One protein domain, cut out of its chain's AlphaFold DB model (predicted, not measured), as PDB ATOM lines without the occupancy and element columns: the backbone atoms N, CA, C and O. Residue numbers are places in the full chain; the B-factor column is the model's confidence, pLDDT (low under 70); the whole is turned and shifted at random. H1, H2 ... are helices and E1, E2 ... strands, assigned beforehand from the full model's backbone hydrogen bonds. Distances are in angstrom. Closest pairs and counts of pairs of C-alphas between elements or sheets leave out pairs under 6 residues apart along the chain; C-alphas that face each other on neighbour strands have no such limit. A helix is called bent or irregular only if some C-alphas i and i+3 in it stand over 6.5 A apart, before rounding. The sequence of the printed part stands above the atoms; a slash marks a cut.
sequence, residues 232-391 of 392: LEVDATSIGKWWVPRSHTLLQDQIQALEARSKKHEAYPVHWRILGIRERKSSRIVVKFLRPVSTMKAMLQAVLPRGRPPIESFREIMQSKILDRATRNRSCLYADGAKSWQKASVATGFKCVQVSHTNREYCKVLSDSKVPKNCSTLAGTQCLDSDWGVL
ATOM      1  N   LEU A 232    -119.344 472.078   5.094       95.25
ATOM      2  CA  LEU A 232    -119.763 472.143   3.696       95.25
ATOM      3  C   LEU A 232    -120.408 473.490   3.389       95.25
ATOM      4  O   LEU A 232    -121.466 473.799   3.924       95.25
ATOM      5  N   GLU A 233    -119.796 474.277   2.518       95.31
ATOM      6  CA  GLU A 233    -120.418 475.484   1.979       95.31
ATOM      7  C   GLU A 233    -121.387 475.104   0.865       95.31
ATOM      8  O   GLU A 233    -121.071 474.243   0.042       95.31
ATOM      9  N   VAL A 234    -122.570 475.713   0.864       94.81
ATOM     10  CA  VAL A 234    -123.616 475.501  -0.136       94.81
ATOM     11  C   VAL A 234    -124.120 476.843  -0.640       94.81
ATOM     12  O   VAL A 234    -124.422 477.734   0.151       94.81
ATOM     13  N   ASP A 235    -124.204 476.976  -1.957       92.56
ATOM     14  CA  ASP A 235    -124.663 478.196  -2.616       92.56
ATOM     15  C   ASP A 235    -125.075 477.904  -4.069       92.56
ATOM     16  O   ASP A 235    -124.787 476.829  -4.616       92.56
ATOM     17  N   ALA A 236    -125.748 478.860  -4.703       90.56
ATOM     18  CA  ALA A 236    -126.016 478.864  -6.127       90.56
ATOM     19  C   ALA A 236    -125.393 480.080  -6.813       90.56
ATOM     20  O   ALA A 236    -125.569 481.218  -6.393       90.56
ATOM     21  N   THR A 237    -124.802 479.861  -7.985       89.12
ATOM     22  CA  THR A 237    -124.304 480.954  -8.824       89.12
ATOM     23  C   THR A 237    -124.843 480.859 -10.243       89.12
ATOM     24  O   THR A 237    -125.485 479.882 -10.648       89.12
ATOM     25  N   SER A 238    -124.599 481.913 -11.012       86.38
ATOM     26  CA  SER A 238    -124.846 481.935 -12.444       86.38
ATOM     27  C   SER A 238    -123.516 481.958 -13.184       86.38
ATOM     28  O   SER A 238    -122.688 482.823 -12.910       86.38
ATOM     29  N   ILE A 239    -123.339 481.023 -14.121       82.75
ATOM     30  CA  ILE A 239    -122.143 480.927 -14.977       82.75
ATOM     31  C   ILE A 239    -122.097 482.104 -15.959       82.75
ATOM     32  O   ILE A 239    -121.036 482.563 -16.354       82.75
ATOM     33  N   GLY A 240    -123.257 482.624 -16.357       82.19
ATOM     34  CA  GLY A 240    -123.317 483.739 -17.284       82.19
ATOM     35  C   GLY A 240    -124.702 484.352 -17.388       82.19
ATOM     36  O   GLY A 240    -125.703 483.783 -16.940       82.19
ATOM     37  N   LYS A 241    -124.724 485.542 -17.985       87.06
ATOM     38  CA  LYS A 241    -125.924 486.319 -18.269       87.06
ATOM     39  C   LYS A 241    -125.920 486.706 -19.741       87.06
ATOM     40  O   LYS A 241    -125.005 487.392 -20.188       87.06
ATOM     41  N   TRP A 242    -126.981 486.351 -20.451       89.75
ATOM     42  CA  TRP A 242    -127.173 486.732 -21.852       89.75
ATOM     43  C   TRP A 242    -128.560 487.312 -22.046       89.75
ATOM     44  O   TRP A 242    -129.463 487.066 -21.249       89.75
ATOM     45  N   TRP A 243    -128.726 488.095 -23.099       92.94
ATOM     46  CA  TRP A 243    -130.019 488.647 -23.465       92.94
ATOM     47  C   TRP A 243    -130.616 487.813 -24.582       92.94
ATOM     48  O   TRP A 243    -129.953 487.556 -25.583       92.94
ATOM     49  N   VAL A 244    -131.866 487.402 -24.402       92.44
ATOM     50  CA  VAL A 244    -132.632 486.723 -25.447       92.44
ATOM     51  C   VAL A 244    -133.772 487.621 -25.907       92.44
ATOM     52  O   VAL A 244    -134.364 488.316 -25.073       92.44
ATOM     53  N   PRO A 245    -134.106 487.626 -27.207       94.69
ATOM     54  CA  PRO A 245    -135.260 488.361 -27.695       94.69
ATOM     55  C   PRO A 245    -136.552 487.774 -27.119       94.69
ATOM     56  O   PRO A 245    -136.636 486.591 -26.784       94.69
ATOM     57  N   ARG A 246    -137.596 488.596 -27.055       92.50
ATOM     58  CA  ARG A 246    -138.940 488.198 -26.619       92.50
ATOM     59  C   ARG A 246    -139.507 486.997 -27.386       92.50
ATOM     60  O   ARG A 246    -140.286 486.240 -26.822       92.50
ATOM     61  N   SER A 247    -139.132 486.841 -28.654       91.31
ATOM     62  CA  SER A 247    -139.555 485.755 -29.548       91.31
ATOM     63  C   SER A 247    -138.771 484.448 -29.361       91.31
ATOM     64  O   SER A 247    -138.909 483.529 -30.168       91.31
ATOM     65  N   HIS A 248    -137.916 484.345 -28.335       91.25
ATOM     66  CA  HIS A 248    -137.065 483.177 -28.130       91.25
ATOM     67  C   HIS A 248    -137.880 481.930 -27.744       91.25
ATOM     68  O   HIS A 248    -138.233 481.716 -26.581       91.25
ATOM     69  N   THR A 249    -138.082 481.040 -28.715       90.31
ATOM     70  CA  THR A 249    -138.970 479.867 -28.630       90.31
ATOM     71  C   THR A 249    -138.692 478.951 -27.436       90.31
ATOM     72  O   THR A 249    -139.624 478.538 -26.748       90.31
ATOM     73  N   LEU A 250    -137.419 478.676 -27.119       88.94
ATOM     74  CA  LEU A 250    -137.048 477.781 -26.011       88.94
ATOM     75  C   LEU A 250    -137.529 478.278 -24.635       88.94
ATOM     76  O   LEU A 250    -137.800 477.466 -23.754       88.94
ATOM     77  N   LEU A 251    -137.603 479.597 -24.435       90.56
ATOM     78  CA  LEU A 251    -137.874 480.234 -23.138       90.56
ATOM     79  C   LEU A 251    -139.211 480.985 -23.130       90.56
ATOM     80  O   LEU A 251    -139.484 481.746 -22.201       90.56
ATOM     81  N   GLN A 252    -140.038 480.767 -24.154       91.62
ATOM     82  CA  GLN A 252    -141.269 481.514 -24.380       91.62
ATOM     83  C   GLN A 252    -142.237 481.437 -23.194       91.62
ATOM     84  O   GLN A 252    -142.850 482.437 -22.837       91.62
ATOM     85  N   ASP A 253    -142.342 480.278 -22.550       91.88
ATOM     86  CA  ASP A 253    -143.167 480.060 -21.359       91.88
ATOM     87  C   ASP A 253    -142.677 480.865 -20.150       91.88
ATOM     88  O   ASP A 253    -143.477 481.474 -19.440       91.88
ATOM     89  N   GLN A 254    -141.359 480.913 -19.926       92.00
ATOM     90  CA  GLN A 254    -140.775 481.727 -18.860       92.00
ATOM     91  C   GLN A 254    -141.003 483.215 -19.134       92.00
ATOM     92  O   GLN A 254    -141.391 483.951 -18.229       92.00
ATOM     93  N   ILE A 255    -140.812 483.650 -20.383       93.88
ATOM     94  CA  ILE A 255    -141.039 485.035 -20.810       93.88
ATOM     95  C   ILE A 255    -142.513 485.419 -20.627       93.88
ATOM     96  O   ILE A 255    -142.804 486.436 -20.003       93.88
ATOM     97  N   GLN A 256    -143.451 484.586 -21.080       94.31
ATOM     98  CA  GLN A 256    -144.889 484.814 -20.895       94.31
ATOM     99  C   GLN A 256    -145.274 484.889 -19.412       94.31
ATOM    100  O   GLN A 256    -146.057 485.755 -19.026       94.31
ATOM    101  N   ALA A 257    -144.692 484.040 -18.560       93.06
ATOM    102  CA  ALA A 257    -144.933 484.084 -17.119       93.06
ATOM    103  C   ALA A 257    -144.426 485.385 -16.463       93.06
ATOM    104  O   ALA A 257    -145.030 485.860 -15.499       93.06
ATOM    105  N   LEU A 258    -143.335 485.967 -16.975       93.56
ATOM    106  CA  LEU A 258    -142.833 487.274 -16.540       93.56
ATOM    107  C   LEU A 258    -143.730 488.416 -17.042       93.56
ATOM    108  O   LEU A 258    -144.067 489.311 -16.266       93.56
ATOM    109  N   GLU A 259    -144.164 488.357 -18.304       94.19
ATOM    110  CA  GLU A 259    -145.082 489.330 -18.920       94.19
ATOM    111  C   GLU A 259    -146.471 489.328 -18.280       94.19
ATOM    112  O   GLU A 259    -147.130 490.360 -18.235       94.19
ATOM    113  N   ALA A 260    -146.917 488.204 -17.718       93.69
ATOM    114  CA  ALA A 260    -148.173 488.149 -16.971       93.69
ATOM    115  C   ALA A 260    -148.154 489.011 -15.694       93.69
ATOM    116  O   ALA A 260    -149.202 489.286 -15.117       93.69
ATOM    117  N   ARG A 261    -146.967 489.413 -15.218       90.19
ATOM    118  CA  ARG A 261    -146.768 490.137 -13.950       90.19
ATOM    119  C   ARG A 261    -146.074 491.486 -14.135       90.19
ATOM    120  O   ARG A 261    -145.777 492.158 -13.151       90.19
ATOM    121  N   SER A 262    -145.745 491.860 -15.369       91.69
ATOM    122  CA  SER A 262    -144.977 493.064 -15.678       91.69
ATOM    123  C   SER A 262    -145.257 493.556 -17.092       91.69
ATOM    124  O   SER A 262    -145.908 492.883 -17.887       91.69
ATOM    125  N   LYS A 263    -144.743 494.737 -17.437       91.94
ATOM    126  CA  LYS A 263    -144.815 495.218 -18.817       91.94
ATOM    127  C   LYS A 263    -143.968 494.338 -19.737       91.94
ATOM    128  O   LYS A 263    -142.996 493.717 -19.316       91.94
ATOM    129  N   LYS A 264    -144.334 494.321 -21.013       93.75
ATOM    130  CA  LYS A 264    -143.589 493.605 -22.050       93.75
ATOM    131  C   LYS A 264    -142.252 494.296 -22.315       93.75
ATOM    132  O   LYS A 264    -142.163 495.525 -22.270       93.75
ATOM    133  N   HIS A 265    -141.239 493.501 -22.625       92.75
ATOM    134  CA  HIS A 265    -139.904 493.960 -22.988       92.75
ATOM    135  C   HIS A 265    -139.446 493.299 -24.289       92.75
ATOM    136  O   HIS A 265    -139.840 492.176 -24.590       92.75
ATOM    137  N   GLU A 266    -138.600 493.989 -25.052       93.19
ATOM    138  CA  GLU A 266    -138.055 493.475 -26.318       93.19
ATOM    139  C   GLU A 266    -137.092 492.301 -26.109       93.19
ATOM    140  O   GLU A 266    -137.029 491.386 -26.932       93.19
ATOM    141  N   ALA A 267    -136.372 492.307 -24.986       93.31
ATOM    142  CA  ALA A 267    -135.425 491.274 -24.617       93.31
ATOM    143  C   ALA A 267    -135.426 491.027 -23.106       93.31
ATOM    144  O   ALA A 267    -135.709 491.925 -22.306       93.31
ATOM    145  N   TYR A 268    -135.056 489.806 -22.729       93.69
ATOM    146  CA  TYR A 268    -135.011 489.349 -21.347       93.69
ATOM    147  C   TYR A 268    -133.615 488.823 -21.004       93.69
ATOM    148  O   TYR A 268    -133.043 488.054 -21.782       93.69
ATOM    149  N   PRO A 269    -133.045 489.209 -19.851       94.19
ATOM    150  CA  PRO A 269    -131.841 488.575 -19.343       94.19
ATOM    151  C   PRO A 269    -132.128 487.131 -18.915       94.19
ATOM    152  O   PRO A 269    -133.111 486.846 -18.230       94.19
ATOM    153  N   VAL A 270    -131.225 486.229 -19.282       91.50
ATOM    154  CA  VAL A 270    -131.273 484.801 -18.976       91.50
ATOM    155  C   VAL A 270    -130.002 484.405 -18.251       91.50
ATOM    156  O   VAL A 270    -128.900 484.761 -18.665       91.50
ATOM    157  N   HIS A 271    -130.180 483.648 -17.176       89.00
ATOM    158  CA  HIS A 271    -129.119 483.135 -16.328       89.00
ATOM    159  C   HIS A 271    -128.983 481.625 -16.501       89.00
ATOM    160  O   HIS A 271    -129.967 480.902 -16.344       89.00
ATOM    161  N   TRP A 272    -127.768 481.138 -16.757       87.06
ATOM    162  CA  TRP A 272    -127.452 479.712 -16.617       87.06
ATOM    163  C   TRP A 272    -126.968 479.480 -15.202       87.06
ATOM    164  O   TRP A 272    -126.009 480.125 -14.769       87.06
ATOM    165  N   ARG A 273    -127.668 478.624 -14.464       86.19
ATOM    166  CA  ARG A 273    -127.483 478.505 -13.019       86.19
ATOM    167  C   ARG A 273    -126.983 477.134 -12.603       86.19
ATOM    168  O   ARG A 273    -127.418 476.110 -13.134       86.19
ATOM    169  N   ILE A 274    -126.148 477.140 -11.572       88.94
ATOM    170  CA  ILE A 274    -125.609 475.949 -10.923       88.94
ATOM    171  C   ILE A 274    -125.709 476.066  -9.402       88.94
ATOM    172  O   ILE A 274    -125.679 477.162  -8.850       88.94
ATOM    173  N   LEU A 275    -125.839 474.917  -8.747       91.94
ATOM    174  CA  LEU A 275    -125.691 474.725  -7.311       91.94
ATOM    175  C   LEU A 275    -124.310 474.136  -7.051       91.94
ATOM    176  O   LEU A 275    -123.885 473.227  -7.769       91.94
ATOM    177  N   GLY A 276    -123.652 474.602  -6.000       93.69
ATOM    178  CA  GLY A 276    -122.397 474.052  -5.515       93.69
ATOM    179  C   GLY A 276    -122.514 473.558  -4.087       93.69
ATOM    180  O   GLY A 276    -123.248 474.115  -3.274       93.69
ATOM    181  N   ILE A 277    -121.748 472.515  -3.788       95.00
ATOM    182  CA  ILE A 277    -121.405 472.133  -2.427       95.00
ATOM    183  C   ILE A 277    -119.899 471.905  -2.333       95.00
ATOM    184  O   ILE A 277    -119.319 471.168  -3.136       95.00
ATOM    185  N   ARG A 278    -119.259 472.546  -1.358       94.25
ATOM    186  CA  ARG A 278    -117.802 472.620  -1.244       94.25
ATOM    187  C   ARG A 278    -117.337 472.276   0.158       94.25
ATOM    188  O   ARG A 278    -117.788 472.865   1.131       94.25
ATOM    189  N   GLU A 279    -116.393 471.349   0.269       93.75
ATOM    190  CA  GLU A 279    -115.759 471.037   1.553       93.75
ATOM    191  C   GLU A 279    -114.732 472.113   1.934       93.75
ATOM    192  O   GLU A 279    -113.758 472.342   1.216       93.75
ATOM    193  N   ARG A 280    -114.893 472.772   3.081       90.75
ATOM    194  CA  ARG A 280    -113.918 473.768   3.545       90.75
ATOM    195  C   ARG A 280    -112.560 473.140   3.802       90.75
ATOM    196  O   ARG A 280    -112.485 472.031   4.322       90.75
ATOM    197  N   LYS A 281    -111.485 473.853   3.445       85.12
ATOM    198  CA  LYS A 281    -110.089 473.351   3.472       85.12
ATOM    199  C   LYS A 281    -109.845 472.119   2.566       85.12
ATOM    200  O   LYS A 281    -108.718 471.654   2.451       85.12
ATOM    201  N   SER A 282    -110.904 471.615   1.926       87.00
ATOM    202  CA  SER A 282    -110.966 470.747   0.750       87.00
ATOM    203  C   SER A 282    -110.328 471.367  -0.491       87.00
ATOM    204  O   SER A 282    -110.197 472.581  -0.530       87.00
ATOM    205  N   SER A 283    -110.133 470.604  -1.566       82.38
ATOM    206  CA  SER A 283    -110.346 471.078  -2.952       82.38
ATOM    207  C   SER A 283    -111.579 470.417  -3.585       82.38
ATOM    208  O   SER A 283    -111.849 470.570  -4.772       82.38
ATOM    209  N   ARG A 284    -112.305 469.612  -2.799       89.12
ATOM    210  CA  ARG A 284    -113.431 468.805  -3.260       89.12
ATOM    211  C   ARG A 284    -114.688 469.655  -3.338       89.12
ATOM    212  O   ARG A 284    -115.117 470.231  -2.332       89.12
ATOM    213  N   ILE A 285    -115.267 469.695  -4.530       91.62
ATOM    214  CA  ILE A 285    -116.496 470.399  -4.876       91.62
ATOM    215  C   ILE A 285    -117.414 469.443  -5.630       91.62
ATOM    216  O   ILE A 285    -116.950 468.599  -6.397       91.62
ATOM    217  N   VAL A 286    -118.717 469.567  -5.415       93.31
ATOM    218  CA  VAL A 286    -119.717 468.953  -6.282       93.31
ATOM    219  C   VAL A 286    -120.628 470.044  -6.809       93.31
ATOM    220  O   VAL A 286    -121.144 470.853  -6.041       93.31
ATOM    221  N   VAL A 287    -120.826 470.048  -8.122       91.44
ATOM    222  CA  VAL A 287    -121.686 471.004  -8.817       91.44
ATOM    223  C   VAL A 287    -122.856 470.258  -9.457       91.44
ATOM    224  O   VAL A 287    -122.704 469.144  -9.967       91.44
ATOM    225  N   LYS A 288    -124.048 470.853  -9.411       89.06
ATOM    226  CA  LYS A 288    -125.254 470.350 -10.081       89.06
ATOM    227  C   LYS A 288    -126.006 471.498 -10.737       89.06
ATOM    228  O   LYS A 288    -126.118 472.574 -10.167       89.06
ATOM    229  N   PHE A 289    -126.590 471.260 -11.905       83.69
ATOM    230  CA  PHE A 289    -127.550 472.204 -12.476       83.69
ATOM    231  C   PHE A 289    -128.836 472.227 -11.634       83.69
ATOM    232  O   PHE A 289    -129.252 471.195 -11.103       83.69
ATOM    233  N   LEU A 290    -129.467 473.403 -11.505       76.31
ATOM    234  CA  LEU A 290    -130.650 473.590 -10.643       76.31
ATOM    235  C   LEU A 290    -131.862 472.763 -11.085       76.31
ATOM    236  O   LEU A 290    -132.771 472.530 -10.291       76.31
ATOM    237  N   ARG A 291    -131.896 472.336 -12.348       69.31
ATOM    238  CA  ARG A 291    -132.958 471.489 -12.886       69.31
ATOM    239  C   ARG A 291    -132.365 470.305 -13.649       69.31
ATOM    240  O   ARG A 291    -131.220 470.387 -14.100       69.31
ATOM    241  N   PRO A 292    -133.128 469.208 -13.798       59.50
ATOM    242  CA  PRO A 292    -132.674 468.028 -14.520       59.50
ATOM    243  C   PRO A 292    -132.184 468.373 -15.930       59.50
ATOM    244  O   PRO A 292    -132.825 469.138 -16.646       59.50
ATOM    245  N   VAL A 293    -131.075 467.749 -16.331       58.72
ATOM    246  CA  VAL A 293    -130.368 467.946 -17.613       58.72
ATOM    247  C   VAL A 293    -131.187 467.483 -18.829       58.72
ATOM    248  O   VAL A 293    -130.730 467.605 -19.957       58.72
ATOM    249  N   SER A 294    -132.413 466.979 -18.639       57.34
ATOM    250  CA  SER A 294    -133.211 466.418 -19.736       57.34
ATOM    251  C   SER A 294    -133.464 467.417 -20.868       57.34
ATOM    252  O   SER A 294    -133.675 466.991 -21.997       57.34
ATOM    253  N   THR A 295    -133.394 468.730 -20.601       60.12
ATOM    254  CA  THR A 295    -133.359 469.764 -21.644       60.12
ATOM    255  C   THR A 295    -132.480 470.952 -21.240       60.12
ATOM    256  O   THR A 295    -132.484 471.375 -20.083       60.12
ATOM    257  N   MET A 296    -131.794 471.566 -22.211       68.94
ATOM    258  CA  MET A 296    -131.028 472.812 -22.022       68.94
ATOM    259  C   MET A 296    -131.886 473.935 -21.410       68.94
ATOM    260  O   MET A 296    -131.431 474.678 -20.545       68.94
ATOM    261  N   LYS A 297    -133.172 473.993 -21.784       76.12
ATOM    262  CA  LYS A 297    -134.185 474.906 -21.228       76.12
ATOM    263  C   LYS A 297    -134.246 474.882 -19.701       76.12
ATOM    264  O   LYS A 297    -134.451 475.920 -19.079       76.12
ATOM    265  N   ALA A 298    -134.092 473.708 -19.093       69.38
ATOM    266  CA  ALA A 298    -134.220 473.543 -17.654       69.38
ATOM    267  C   ALA A 298    -133.084 474.254 -16.890       69.38
ATOM    268  O   ALA A 298    -133.283 474.704 -15.765       69.38
ATOM    269  N   MET A 299    -131.915 474.419 -17.506       75.75
ATOM    270  CA  MET A 299    -130.764 475.073 -16.874       75.75
ATOM    271  C   MET A 299    -130.809 476.605 -16.941       75.75
ATOM    272  O   MET A 299    -130.028 477.278 -16.264       75.75
ATOM    273  N   LEU A 300    -131.705 477.141 -17.772       85.81
ATOM    274  CA  LEU A 300    -131.817 478.556 -18.088       85.81
ATOM    275  C   LEU A 300    -132.999 479.175 -17.343       85.81
ATOM    276  O   LEU A 300    -134.108 478.636 -17.344       85.81
ATOM    277  N   GLN A 301    -132.767 480.340 -16.743       89.31
ATOM    278  CA  GLN A 301    -133.797 481.103 -16.052       89.31
ATOM    279  C   GLN A 301    -133.862 482.535 -16.577       89.31
ATOM    280  O   GLN A 301    -132.931 483.316 -16.376       89.31
ATOM    281  N   ALA A 302    -134.973 482.874 -17.230       91.12
ATOM    282  CA  ALA A 302    -135.272 484.241 -17.630       91.12
ATOM    283  C   ALA A 302    -135.704 485.074 -16.412       91.12
ATOM    284  O   ALA A 302    -136.414 484.583 -15.529       91.12
ATOM    285  N   VAL A 303    -135.301 486.344 -16.376       93.31
ATOM    286  CA  VAL A 303    -135.758 487.327 -15.383       93.31
ATOM    287  C   VAL A 303    -136.155 488.633 -16.062       93.31
ATOM    288  O   VAL A 303    -135.876 488.849 -17.239       93.31
ATOM    289  N   LEU A 304    -136.836 489.519 -15.331       92.94
ATOM    290  CA  LEU A 304    -137.162 490.847 -15.850       92.94
ATOM    291  C   LEU A 304    -135.887 491.674 -16.083       92.94
ATOM    292  O   LEU A 304    -134.919 491.544 -15.325       92.94
ATOM    293  N   PRO A 305    -135.880 492.583 -17.072       91.12
ATOM    294  CA  PRO A 305    -134.829 493.583 -17.198       91.12
ATOM    295  C   PRO A 305    -134.650 494.364 -15.892       91.12
ATOM    296  O   PRO A 305    -135.623 494.797 -15.281       91.12
ATOM    297  N   ARG A 306    -133.393 494.533 -15.460       86.75
ATOM    298  CA  ARG A 306    -133.011 495.119 -14.152       86.75
ATOM    299  C   ARG A 306    -133.482 494.320 -12.925       86.75
ATOM    300  O   ARG A 306    -133.277 494.762 -11.798       86.75
ATOM    301  N   GLY A 307    -134.065 493.141 -13.128       83.75
ATOM    302  CA  GLY A 307    -134.353 492.192 -12.065       83.75
ATOM    303  C   GLY A 307    -133.071 491.704 -11.398       83.75
ATOM    304  O   GLY A 307    -132.003 491.644 -12.015       83.75
ATOM    305  N   ARG A 308    -133.182 491.353 -10.115       83.06
ATOM    306  CA  ARG A 308    -132.089 490.690  -9.401       83.06
ATOM    307  C   ARG A 308    -131.855 489.301 -10.002       83.06
ATOM    308  O   ARG A 308    -132.823 488.689 -10.468       83.06
ATOM    309  N   PRO A 309    -130.613 488.786  -9.958       82.38
ATOM    310  CA  PRO A 309    -130.365 487.386 -10.244       82.38
ATOM    311  C   PRO A 309    -131.329 486.522  -9.427       82.38
ATOM    312  O   PRO A 309    -131.593 486.825  -8.257       82.38
ATOM    313  N   PRO A 310    -131.911 485.493 -10.043       84.75
ATOM    314  CA  PRO A 310    -132.872 484.657  -9.355       84.75
ATOM    315  C   PRO A 310    -132.175 483.920  -8.207       84.75
ATOM    316  O   PRO A 310    -131.042 483.468  -8.347       84.75
ATOM    317  N   ILE A 311    -132.875 483.797  -7.083       87.50
ATOM    318  CA  ILE A 311    -132.436 483.007  -5.928       87.50
ATOM    319  C   ILE A 311    -132.938 481.573  -6.128       87.50
ATOM    320  O   ILE A 311    -133.973 481.337  -6.752       87.50
ATOM    321  N   GLU A 312    -132.173 480.591  -5.681       89.62
ATOM    322  CA  GLU A 312    -132.512 479.174  -5.741       89.62
ATOM    323  C   GLU A 312    -133.662 478.853  -4.789       89.62
ATOM    324  O   GLU A 312    -133.702 479.253  -3.621       89.62
ATOM    325  N   SER A 313    -134.641 478.119  -5.299       90.06
ATOM    326  CA  SER A 313    -135.801 477.697  -4.530       90.06
ATOM    327  C   SER A 313    -135.542 476.380  -3.799       90.06
ATOM    328  O   SER A 313    -134.742 475.545  -4.219       90.06
ATOM    329  N   PHE A 314    -136.303 476.134  -2.727       92.38
ATOM    330  CA  PHE A 314    -136.294 474.843  -2.026       92.38
ATOM    331  C   PHE A 314    -136.534 473.664  -2.985       92.38
ATOM    332  O   PHE A 314    -135.877 472.633  -2.876       92.38
ATOM    333  N   ARG A 315    -137.450 473.824  -3.952       89.81
ATOM    334  CA  ARG A 315    -137.760 472.785  -4.940       89.81
ATOM    335  C   ARG A 315    -136.554 472.467  -5.823       89.81
ATOM    336  O   ARG A 315    -136.274 471.291  -6.023       89.81
ATOM    337  N   GLU A 316    -135.845 473.482  -6.312       89.00
ATOM    338  CA  GLU A 316    -134.645 473.304  -7.146       89.00
ATOM    339  C   GLU A 316    -133.534 472.585  -6.375       89.00
ATOM    340  O   GLU A 316    -132.973 471.609  -6.874       89.00
ATOM    341  N   ILE A 317    -133.288 472.977  -5.119       92.12
ATOM    342  CA  ILE A 317    -132.299 472.307  -4.260       92.12
ATOM    343  C   ILE A 317    -132.641 470.821  -4.103       92.12
ATOM    344  O   ILE A 317    -131.796 469.965  -4.366       92.12
ATOM    345  N   MET A 318    -133.882 470.496  -3.735       92.19
ATOM    346  CA  MET A 318    -134.296 469.106  -3.512       92.19
ATOM    347  C   MET A 318    -134.275 468.272  -4.800       92.19
ATOM    348  O   MET A 318    -133.819 467.131  -4.790       92.19
ATOM    349  N   GLN A 319    -134.727 468.835  -5.925       89.25
ATOM    350  CA  GLN A 319    -134.747 468.137  -7.214       89.25
ATOM    351  C   GLN A 319    -133.345 467.877  -7.772       89.25
ATOM    352  O   GLN A 319    -133.134 466.848  -8.414       89.25
ATOM    353  N   SER A 320    -132.384 468.767  -7.508       88.50
ATOM    354  CA  SER A 320    -130.993 468.592  -7.943       88.50
ATOM    355  C   SER A 320    -130.295 467.394  -7.291       88.50
ATOM    356  O   SER A 320    -129.278 466.919  -7.804       88.50
ATOM    357  N   LYS A 321    -130.813 466.926  -6.142       91.31
ATOM    358  CA  LYS A 321    -130.200 465.889  -5.301       91.31
ATOM    359  C   LYS A 321    -128.750 466.206  -4.908       91.31
ATOM    360  O   LYS A 321    -127.971 465.302  -4.610       91.31
ATOM    361  N   ILE A 322    -128.358 467.485  -4.892       92.81
ATOM    362  CA  ILE A 322    -126.985 467.880  -4.554       92.81
ATOM    363  C   ILE A 322    -126.612 467.474  -3.121       92.81
ATOM    364  O   ILE A 322    -125.503 466.998  -2.880       92.81
ATOM    365  N   LEU A 323    -127.568 467.545  -2.189       94.19
ATOM    366  CA  LEU A 323    -127.373 467.143  -0.792       94.19
ATOM    367  C   LEU A 323    -127.180 465.628  -0.618       94.19
ATOM    368  O   LEU A 323    -126.570 465.214   0.364       94.19
ATOM    369  N   ASP A 324    -127.565 464.800  -1.597       93.19
ATOM    370  CA  ASP A 324    -127.259 463.363  -1.579       93.19
ATOM    371  C   ASP A 324    -125.750 463.107  -1.677       93.19
ATOM    372  O   ASP A 324    -125.296 461.985  -1.455       93.19
ATOM    373  N   ARG A 325    -124.950 464.108  -2.064       94.06
ATOM    374  CA  ARG A 325    -123.484 464.015  -2.108       94.06
ATOM    375  C   ARG A 325    -122.820 464.377  -0.776       94.06
ATOM    376  O   ARG A 325    -121.626 464.141  -0.630       94.06
ATOM    377  N   ALA A 326    -123.567 464.872   0.208       94.12
ATOM    378  CA  ALA A 326    -123.071 465.136   1.555       94.12
ATOM    379  C   ALA A 326    -123.294 463.936   2.490       94.12
ATOM    380  O   ALA A 326    -124.296 463.225   2.413       94.12
ATOM    381  N   THR A 327    -122.362 463.718   3.416       91.06
ATOM    382  CA  THR A 327    -122.448 462.652   4.421       91.06
ATOM    383  C   THR A 327    -123.272 463.131   5.609       91.06
ATOM    384  O   THR A 327    -122.845 464.018   6.353       91.06
ATOM    385  N   ARG A 328    -124.457 462.549   5.806       84.06
ATOM    386  CA  ARG A 328    -125.351 462.888   6.924       84.06
ATOM    387  C   ARG A 328    -124.668 462.630   8.281       84.06
ATOM    388  O   ARG A 328    -123.782 461.785   8.383       84.06
ATOM    389  N   ASN A 329    -125.053 463.384   9.316       79.69
ATOM    390  CA  ASN A 329    -124.561 463.314  10.709       79.69
ATOM    391  C   ASN A 329    -123.076 463.648  10.943       79.69
ATOM    392  O   ASN A 329    -122.675 463.860  12.084       79.69
ATOM    393  N   ARG A 330    -122.261 463.733   9.890       82.56
ATOM    394  CA  ARG A 330    -120.857 464.172   9.950       82.56
ATOM    395  C   ARG A 330    -120.628 465.514   9.270       82.56
ATOM    396  O   ARG A 330    -119.480 465.905   9.091       82.56
ATOM    397  N   SER A 331    -121.701 466.182   8.851       91.75
ATOM    398  CA  SER A 331    -121.607 467.418   8.083       91.75
ATOM    399  C   SER A 331    -122.459 468.532   8.666       91.75
ATOM    400  O   SER A 331    -123.560 468.291   9.165       91.75
ATOM    401  N   CYS A 332    -121.956 469.754   8.537       93.38
ATOM    402  CA  CYS A 332    -122.684 470.990   8.775       93.38
ATOM    403  C   CYS A 332    -122.675 471.812   7.490       93.38
ATOM    404  O   CYS A 332    -121.612 472.008   6.897       93.38
ATOM    405  N   LEU A 333    -123.851 472.272   7.071       94.56
ATOM    406  CA  LEU A 333    -123.999 473.153   5.922       94.56
ATOM    407  C   LEU A 333    -123.782 474.604   6.356       94.56
ATOM    408  O   LEU A 333    -124.263 475.011   7.415       94.56
ATOM    409  N   TYR A 334    -123.091 475.371   5.526       94.19
ATOM    410  CA  TYR A 334    -122.919 476.811   5.651       94.19
ATOM    411  C   TYR A 334    -123.476 477.445   4.386       94.19
ATOM    412  O   TYR A 334    -123.008 477.129   3.296       94.19
ATOM    413  N   ALA A 335    -124.504 478.270   4.536       91.88
ATOM    414  CA  ALA A 335    -125.220 478.875   3.422       91.88
ATOM    415  C   ALA A 335    -125.322 480.385   3.608       91.88
ATOM    416  O   ALA A 335    -125.509 480.859   4.734       91.88
ATOM    417  N   ASP A 336    -125.322 481.120   2.503       83.75
ATOM    418  CA  ASP A 336    -125.392 482.576   2.529       83.75
ATOM    419  C   ASP A 336    -126.690 483.067   1.886       83.75
ATOM    420  O   ASP A 336    -127.078 482.652   0.801       83.75
ATOM    421  N   GLY A 337    -127.413 483.946   2.591       71.81
ATOM    422  CA  GLY A 337    -128.533 484.733   2.055       71.81
ATOM    423  C   GLY A 337    -129.838 483.980   1.730       71.81
ATOM    424  O   GLY A 337    -130.922 484.468   2.064       71.81
ATOM    425  N   ALA A 338    -129.787 482.786   1.140       84.31
ATOM    426  CA  ALA A 338    -130.958 482.064   0.654       84.31
ATOM    427  C   ALA A 338    -131.575 481.145   1.725       84.31
ATOM    428  O   ALA A 338    -131.080 480.067   2.048       84.31
ATOM    429  N   LYS A 339    -132.740 481.550   2.261       87.69
ATOM    430  CA  LYS A 339    -133.512 480.783   3.271       87.69
ATOM    431  C   LYS A 339    -133.925 479.375   2.804       87.69
ATOM    432  O   LYS A 339    -134.312 478.533   3.616       87.69
ATOM    433  N   SER A 340    -133.885 479.117   1.498       92.62
ATOM    434  CA  SER A 340    -134.192 477.822   0.892       92.62
ATOM    435  C   SER A 340    -133.218 476.723   1.328       92.62
ATOM    436  O   SER A 340    -133.677 475.599   1.538       92.62
ATOM    437  N   TRP A 341    -131.939 477.036   1.568       93.38
ATOM    438  CA  TRP A 341    -130.963 476.078   2.107       93.38
ATOM    439  C   TRP A 341    -131.295 475.635   3.524       93.38
ATOM    440  O   TRP A 341    -131.265 474.439   3.808       93.38
ATOM    441  N   GLN A 342    -131.709 476.562   4.392       92.62
ATOM    442  CA  GLN A 342    -132.155 476.210   5.739       92.62
ATOM    443  C   GLN A 342    -133.341 475.241   5.673       92.62
ATOM    444  O   GLN A 342    -133.325 474.192   6.316       92.62
ATOM    445  N   LYS A 343    -134.342 475.534   4.834       94.56
ATOM    446  CA  LYS A 343    -135.496 474.642   4.644       94.56
ATOM    447  C   LYS A 343    -135.085 473.272   4.084       94.56
ATOM    448  O   LYS A 343    -135.574 472.250   4.561       94.56
ATOM    449  N   ALA A 344    -134.178 473.241   3.106       94.88
ATOM    450  CA  ALA A 344    -133.646 472.007   2.525       94.88
ATOM    451  C   ALA A 344    -132.885 471.172   3.558       94.88
ATOM    452  O   ALA A 344    -133.082 469.960   3.625       94.88
ATOM    453  N   SER A 345    -132.083 471.814   4.407       93.94
ATOM    454  CA  SER A 345    -131.315 471.148   5.458       93.94
ATOM    455  C   SER A 345    -132.208 470.443   6.476       93.94
ATOM    456  O   SER A 345    -131.963 469.282   6.786       93.94
ATOM    457  N   VAL A 346    -133.302 471.083   6.911       93.00
ATOM    458  CA  VAL A 346    -134.272 470.486   7.840       93.00
ATOM    459  C   VAL A 346    -134.927 469.263   7.204       93.00
ATOM    460  O   VAL A 346    -134.938 468.192   7.804       93.00
ATOM    461  N   ALA A 347    -135.393 469.385   5.957       94.00
ATOM    462  CA  ALA A 347    -136.007 468.275   5.225       94.00
ATOM    463  C   ALA A 347    -135.045 467.094   4.995       94.00
ATOM    464  O   ALA A 347    -135.474 465.951   4.857       94.00
ATOM    465  N   THR A 348    -133.740 467.361   4.952       93.00
ATOM    466  CA  THR A 348    -132.694 466.360   4.711       93.00
ATOM    467  C   THR A 348    -131.907 465.990   5.971       93.00
ATOM    468  O   THR A 348    -130.961 465.207   5.876       93.00
ATOM    469  N   GLY A 349    -132.300 466.475   7.150       91.88
ATOM    470  CA  GLY A 349    -131.663 466.146   8.426       91.88
ATOM    471  C   GLY A 349    -130.215 466.634   8.570       91.88
ATOM    472  O   GLY A 349    -129.432 466.004   9.276       91.88
ATOM    473  N   PHE A 350    -129.830 467.714   7.886       92.50
ATOM    474  CA  PHE A 350    -128.539 468.373   8.098       92.50
ATOM    475  C   PHE A 350    -128.681 469.547   9.058       92.50
ATOM    476  O   PHE A 350    -129.663 470.288   9.030       92.50
ATOM    477  N   LYS A 351    -127.639 469.773   9.858       91.00
ATOM    478  CA  LYS A 351    -127.472 471.055  10.535       91.00
ATOM    479  C   LYS A 351    -127.032 472.089   9.502       91.00
ATOM    480  O   LYS A 351    -126.127 471.816   8.717       91.00
ATOM    481  N   CYS A 352    -127.671 473.250   9.508       91.31
ATOM    482  CA  CYS A 352    -127.343 474.357   8.623       91.31
ATOM    483  C   CYS A 352    -127.149 475.624   9.440       91.31
ATOM    484  O   CYS A 352    -127.930 475.924  10.348       91.31
ATOM    485  N   VAL A 353    -126.082 476.339   9.113       89.00
ATOM    486  CA  VAL A 353    -125.785 477.662   9.627       89.00
ATOM    487  C   VAL A 353    -125.914 478.626   8.468       89.00
ATOM    488  O   VAL A 353    -125.239 478.478   7.451       89.00
ATOM    489  N   GLN A 354    -126.759 479.631   8.649       84.69
ATOM    490  CA  GLN A 354    -126.978 480.650   7.643       84.69
ATOM    491  C   GLN A 354    -126.388 481.986   8.088       84.69
ATOM    492  O   GLN A 354    -126.597 482.410   9.229       84.69
ATOM    493  N   VAL A 355    -125.694 482.661   7.175       77.94
ATOM    494  CA  VAL A 355    -125.293 484.060   7.345       77.94
ATOM    495  C   VAL A 355    -126.180 484.936   6.463       77.94
ATOM    496  O   VAL A 355    -126.566 484.559   5.355       77.94
ATOM    497  N   SER A 356    -126.577 486.097   6.985       71.56
ATOM    498  CA  SER A 356    -127.377 487.066   6.241       71.56
ATOM    499  C   SER A 356    -126.511 488.240   5.812       71.56
ATOM    500  O   SER A 356    -126.038 489.004   6.649       71.56
ATOM    501  N   HIS A 357    -126.384 488.453   4.503       68.25
ATOM    502  CA  HIS A 357    -125.652 489.599   3.954       68.25
ATOM    503  C   HIS A 357    -126.404 490.930   4.096       68.25
ATOM    504  O   HIS A 357    -125.888 491.967   3.687       68.25
ATOM    505  N   THR A 358    -127.615 490.942   4.671       61.16
ATOM    506  CA  THR A 358    -128.417 492.169   4.828       61.16
ATOM    507  C   THR A 358    -127.667 493.264   5.594       61.16
ATOM    508  O   THR A 358    -127.841 494.436   5.278       61.16
ATOM    509  N   ASN A 359    -126.762 492.888   6.504       62.25
ATOM    510  CA  ASN A 359    -125.936 493.820   7.278       62.25
ATOM    511  C   ASN A 359    -124.461 493.848   6.831       62.25
ATOM    512  O   ASN A 359    -123.606 494.275   7.599       62.25
ATOM    513  N   ARG A 360    -124.136 493.369   5.618       64.06
ATOM    514  CA  ARG A 360    -122.744 493.157   5.149       64.06
ATOM    515  C   ARG A 360    -121.922 492.220   6.051       64.06
ATOM    516  O   ARG A 360    -120.694 492.232   6.021       64.06
ATOM    517  N   GLU A 361    -122.593 491.385   6.837       66.50
ATOM    518  CA  GLU A 361    -121.959 490.293   7.568       66.50
ATOM    519  C   GLU A 361    -121.750 489.136   6.589       66.50
ATOM    520  O   GLU A 361    -122.674 488.384   6.295       66.50
ATOM    521  N   TYR A 362    -120.543 489.027   6.034       72.94
ATOM    522  CA  TYR A 362    -120.151 487.927   5.135       72.94
ATOM    523  C   TYR A 362    -119.566 486.731   5.894       72.94
ATOM    524  O   TYR A 362    -119.352 485.662   5.331       72.94
ATOM    525  N   CYS A 363    -119.267 486.917   7.180       79.62
ATOM    526  CA  CYS A 363    -118.769 485.884   8.073       79.62
ATOM    527  C   CYS A 363    -119.384 486.079   9.458       79.62
ATOM    528  O   CYS A 363    -119.600 487.211   9.886       79.62
ATOM    529  N   LYS A 364    -119.587 484.989  10.200       81.25
ATOM    530  CA  LYS A 364    -119.997 485.063  11.607       81.25
ATOM    531  C   LYS A 364    -119.309 483.986  12.426       81.25
ATOM    532  O   LYS A 364    -119.361 482.822  12.052       81.25
ATOM    533  N   VAL A 365    -118.698 484.352  13.549       83.38
ATOM    534  CA  VAL A 365    -118.185 483.364  14.507       83.38
ATOM    535  C   VAL A 365    -119.351 482.837  15.342       83.38
ATOM    536  O   VAL A 365    -120.158 483.599  15.878       83.38
ATOM    537  N   LEU A 366    -119.471 481.520  15.409       83.06
ATOM    538  CA  LEU A 366    -120.484 480.797  16.162       83.06
ATOM    539  C   LEU A 366    -119.882 480.260  17.458       83.06
ATOM    540  O   LEU A 366    -118.696 479.952  17.523       83.06
ATOM    541  N   SER A 367    -120.728 480.071  18.468       81.00
ATOM    542  CA  SER A 367    -120.355 479.299  19.649       81.00
ATOM    543  C   SER A 367    -120.209 477.812  19.305       81.00
ATOM    544  O   SER A 367    -120.981 477.287  18.497       81.00
ATOM    545  N   ASP A 368    -119.298 477.111  19.981       77.69
ATOM    546  CA  ASP A 368    -119.047 475.674  19.768       77.69
ATOM    547  C   ASP A 368    -120.310 474.814  19.926       77.69
ATOM    548  O   ASP A 368    -120.539 473.874  19.172       77.69
ATOM    549  N   SER A 369    -121.209 475.192  20.839       78.25
ATOM    550  CA  SER A 369    -122.506 474.526  21.043       78.25
ATOM    551  C   SER A 369    -123.416 474.539  19.807       78.25
ATOM    552  O   SER A 369    -124.290 473.683  19.638       78.25
ATOM    553  N   LYS A 370    -123.222 475.505  18.904       75.44
ATOM    554  CA  LYS A 370    -124.036 475.697  17.699       75.44
ATOM    555  C   LYS A 370    -123.490 474.971  16.479       75.44
ATOM    556  O   LYS A 370    -124.167 474.982  15.456       75.44
ATOM    557  N   VAL A 371    -122.392 474.228  16.580       80.06
ATOM    558  CA  VAL A 371    -121.819 473.452  15.467       80.06
ATOM    559  C   VAL A 371    -121.503 472.017  15.895       80.06
ATOM    560  O   VAL A 371    -121.295 471.761  17.075       80.06
ATOM    561  N   PRO A 372    -121.570 471.024  14.990       79.44
ATOM    562  CA  PRO A 372    -121.153 469.663  15.321       79.44
ATOM    563  C   PRO A 372    -119.658 469.618  15.663       79.44
ATOM    564  O   PRO A 372    -118.880 470.437  15.170       79.44
ATOM    565  N   LYS A 373    -119.235 468.619  16.450       77.69
ATOM    566  CA  LYS A 373    -117.805 468.374  16.695       77.69
ATOM    567  C   LYS A 373    -117.071 468.225  15.353       77.69
ATOM    568  O   LYS A 373    -117.582 467.574  14.442       77.69
ATOM    569  N   ASN A 374    -115.887 468.826  15.241       80.31
ATOM    570  CA  ASN A 374    -115.051 468.862  14.029       80.31
ATOM    571  C   ASN A 374    -115.613 469.696  12.859       80.31
ATOM    572  O   ASN A 374    -115.147 469.567  11.728       80.31
ATOM    573  N   CYS A 375    -116.598 470.563  13.109       84.19
ATOM    574  CA  CYS A 375    -117.055 471.561  12.146       84.19
ATOM    575  C   CYS A 375    -116.550 472.963  12.514       84.19
ATOM    576  O   CYS A 375    -116.305 473.271  13.675       84.19
ATOM    577  N   SER A 376    -116.381 473.810  11.503       84.62
ATOM    578  CA  SER A 376    -115.902 475.183  11.652       84.62
ATOM    579  C   SER A 376    -116.865 476.055  12.463       84.62
ATOM    580  O   SER A 376    -118.041 476.150  12.147       84.62
ATOM    581  N   THR A 377    -116.362 476.810  13.433       86.06
ATOM    582  CA  THR A 377    -117.156 477.839  14.125       86.06
ATOM    583  C   THR A 377    -117.375 479.089  13.285       86.06
ATOM    584  O   THR A 377    -118.283 479.862  13.563       86.06
ATOM    585  N   LEU A 378    -116.587 479.308  12.233       85.69
ATOM    586  CA  LEU A 378    -116.831 480.386  11.278       85.69
ATOM    587  C   LEU A 378    -118.004 480.018  10.362       85.69
ATOM    588  O   LEU A 378    -118.024 478.916   9.829       85.69
ATOM    589  N   ALA A 379    -118.948 480.917  10.126       84.00
ATOM    590  CA  ALA A 379    -120.029 480.776   9.154       84.00
ATOM    591  C   ALA A 379    -119.767 481.622   7.895       84.00
ATOM    592  O   ALA A 379    -119.004 482.584   7.967       84.00
ATOM    593  N   GLY A 380    -120.383 481.256   6.765       84.06
ATOM    594  CA  GLY A 380    -120.293 481.961   5.473       84.06
ATOM    595  C   GLY A 380    -119.942 481.050   4.281       84.06
ATOM    596  O   GLY A 380    -119.713 479.854   4.490       84.06
ATOM    597  N   THR A 381    -119.859 481.586   3.059       81.31
ATOM    598  CA  THR A 381    -119.558 480.817   1.823       81.31
ATOM    599  C   THR A 381    -118.272 481.238   1.097       81.31
ATOM    600  O   THR A 381    -118.180 481.154  -0.125       81.31
ATOM    601  N   GLN A 382    -117.239 481.675   1.825       83.88
ATOM    602  CA  GLN A 382    -116.075 482.335   1.216       83.88
ATOM    603  C   GLN A 382    -115.249 481.423   0.294       83.88
ATOM    604  O   GLN A 382    -114.660 481.903  -0.676       83.88
ATOM    605  N   CYS A 383    -115.173 480.119   0.584       85.88
ATOM    606  CA  CYS A 383    -114.430 479.184  -0.264       85.88
ATOM    607  C   CYS A 383    -115.162 478.981  -1.592       85.88
ATOM    608  O   CYS A 383    -114.546 479.003  -2.655       85.88
ATOM    609  N   LEU A 384    -116.477 478.794  -1.519       87.88
ATOM    610  CA  LEU A 384    -117.319 478.555  -2.677       87.88
ATOM    611  C   LEU A 384    -117.483 479.824  -3.525       87.88
ATOM    612  O   LEU A 384    -117.428 479.737  -4.746       87.88
ATOM    613  N   ASP A 385    -117.546 481.004  -2.905       86.94
ATOM    614  CA  ASP A 385    -117.517 482.294  -3.604       86.94
ATOM    615  C   ASP A 385    -116.216 482.499  -4.393       86.94
ATOM    616  O   ASP A 385    -116.239 483.002  -5.519       86.94
ATOM    617  N   SER A 386    -115.076 482.069  -3.838       84.94
ATOM    618  CA  SER A 386    -113.797 482.080  -4.558       84.94
ATOM    619  C   SER A 386    -113.823 481.139  -5.763       84.94
ATOM    620  O   SER A 386    -113.343 481.516  -6.831       84.94
ATOM    621  N   ASP A 387    -114.390 479.938  -5.612       85.81
ATOM    622  CA  ASP A 387    -114.554 478.987  -6.718       85.81
ATOM    623  C   ASP A 387    -115.508 479.554  -7.793       85.81
ATOM    624  O   ASP A 387    -115.285 479.378  -8.990       85.81
ATOM    625  N   TRP A 388    -116.540 480.305  -7.397       86.06
ATOM    626  CA  TRP A 388    -117.447 481.004  -8.314       86.06
ATOM    627  C   TRP A 388    -116.797 482.162  -9.052       86.06
ATOM    628  O   TRP A 388    -117.140 482.399 -10.210       86.06
ATOM    629  N   GLY A 389    -115.871 482.875  -8.410       80.50
ATOM    630  CA  GLY A 389    -115.105 483.948  -9.039       80.50
ATOM    631  C   GLY A 389    -114.304 483.476 -10.254       80.50
ATOM    632  O   GLY A 389    -114.093 484.255 -11.170       80.50
ATOM    633  N   VAL A 390    -113.921 482.197 -10.298       72.75
ATOM    634  CA  VAL A 390    -113.215 481.579 -11.435       72.75
ATOM    635  C   VAL A 390    -114.123 481.367 -12.655       72.75
ATOM    636  O   VAL A 390    -113.633 481.263 -13.776       72.75
ATOM    637  N   LEU A 391    -115.440 481.270 -12.451       69.25
ATOM    638  CA  LEU A 391    -116.409 480.944 -13.504       69.25
ATOM    639  C   LEU A 391    -116.994 482.175 -14.212       69.25
ATOM    640  O   LEU A 391    -117.726 482.006 -15.187       69.25
TER     641      LEU A 391
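What this domain is: This is residues 232 to 391 of the 392 residues of the protein "Hypothetical protein" of Symbiodinium natans (UniProt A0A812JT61). Two long strands, E1 and E2, run antiparallel as a ribbon through most of this elongated domain; at one end H1 covers it with E4 at its edge, and at the other end E3, E5 and E6 widen it into a strongly twisted sheet. H3 and H5 cover one face of the wider part and H6 the opposite face, while the unnamed stretch of residues 356 to 381 loops at this end. The printed part has 160 residues with six named helices and six named strands, which follow each other along the chain as E1, H1, E2, E3, H2, E4, H3, H4, E5, H5, E6 and H6; its class is mixed, helices and strands, and in the branched sheet E2 has three antiparallel neighbours, E1, E3 and E4, while E5 is the parallel neighbour of both E1 and E6. It is compact, with a radius of gyration of the C-alphas of 17.1 A, and spans 54 by 35 by 29 A.

How they stand to each other: E1, residues 232 to 245, is antiparallel to E2, residues 267 to 279, with N 233 and O 278 within hydrogen-bond range at 2.8 A. H1, residues 249 to 259, runs across E2 at 90 degrees on the local plane, its height over the sheet 8.5 A; it is irregular, C-alphas 250 and 253 being 8.0 A apart. On the other side of E2 from E1 lie E3, residues 285 to 289, a hairpin with E2 (N 275 and O 288, 2.8 A), and E4, residues 300 to 302 (N 271 and O 301, 2.9 A). H2, residues 296 to 299, stands at the sheet's level. H3, residues 314 to 320, is on the same face as H1, and H4, residues 322 to 325, only grazes the sheet. E5, residues 326 to 336, bends by 119 degrees at residue 329 and is parallel to E1 (N 334 and O 232, 2.8 A). H5, residues 339 to 347, runs along E5 at a height of 8.8 A over the sheet, and touches H3 at a steep tilt of 66 degrees, the closest C-alphas, of Phe 314 and Ser 340, being 4.7 A apart. E6, residues 351 to 355, is parallel to E5 (N 353 and O 333, 2.8 A); E5, H5 and E6 form a strand-helix-strand unit, two parallel neighbours with a helix between, its crossover right-handed. H6, residues 382 to 389, is on the opposite face from H5, over E2, the closest C-alphas, of Arg 278 and Leu 384, being 6.1 A apart. Every O i to N i+4 pair is within hydrogen-bond range in H3, H5 and H6, and 5 of 7 in H1; H2 and H4 are too short for one.

Where its parts are: E1 begins at C-alpha 232 (-119.763, 472.143, 3.696) and measures 38.6 A from first to last C-alpha, E2 38.5 A, E5 17.6 A and H1 14.9 A. H6 ends at C-alpha 389 (-115.105, 483.948, -9.039).

The domain as a whole: The two C-alphas farthest apart, of Ser 247 and Ser 369, are 54.6 A apart, and the printed part has no cut. The links E4 to H3 and E6 to H6 are long; in the latter, residues 364 to 365 pair antiparallel with 378 to 379. The mean pLDDT of the printed part is 86.3; residues 291 to 296, 298, 357 to 361 and 391 are under 70.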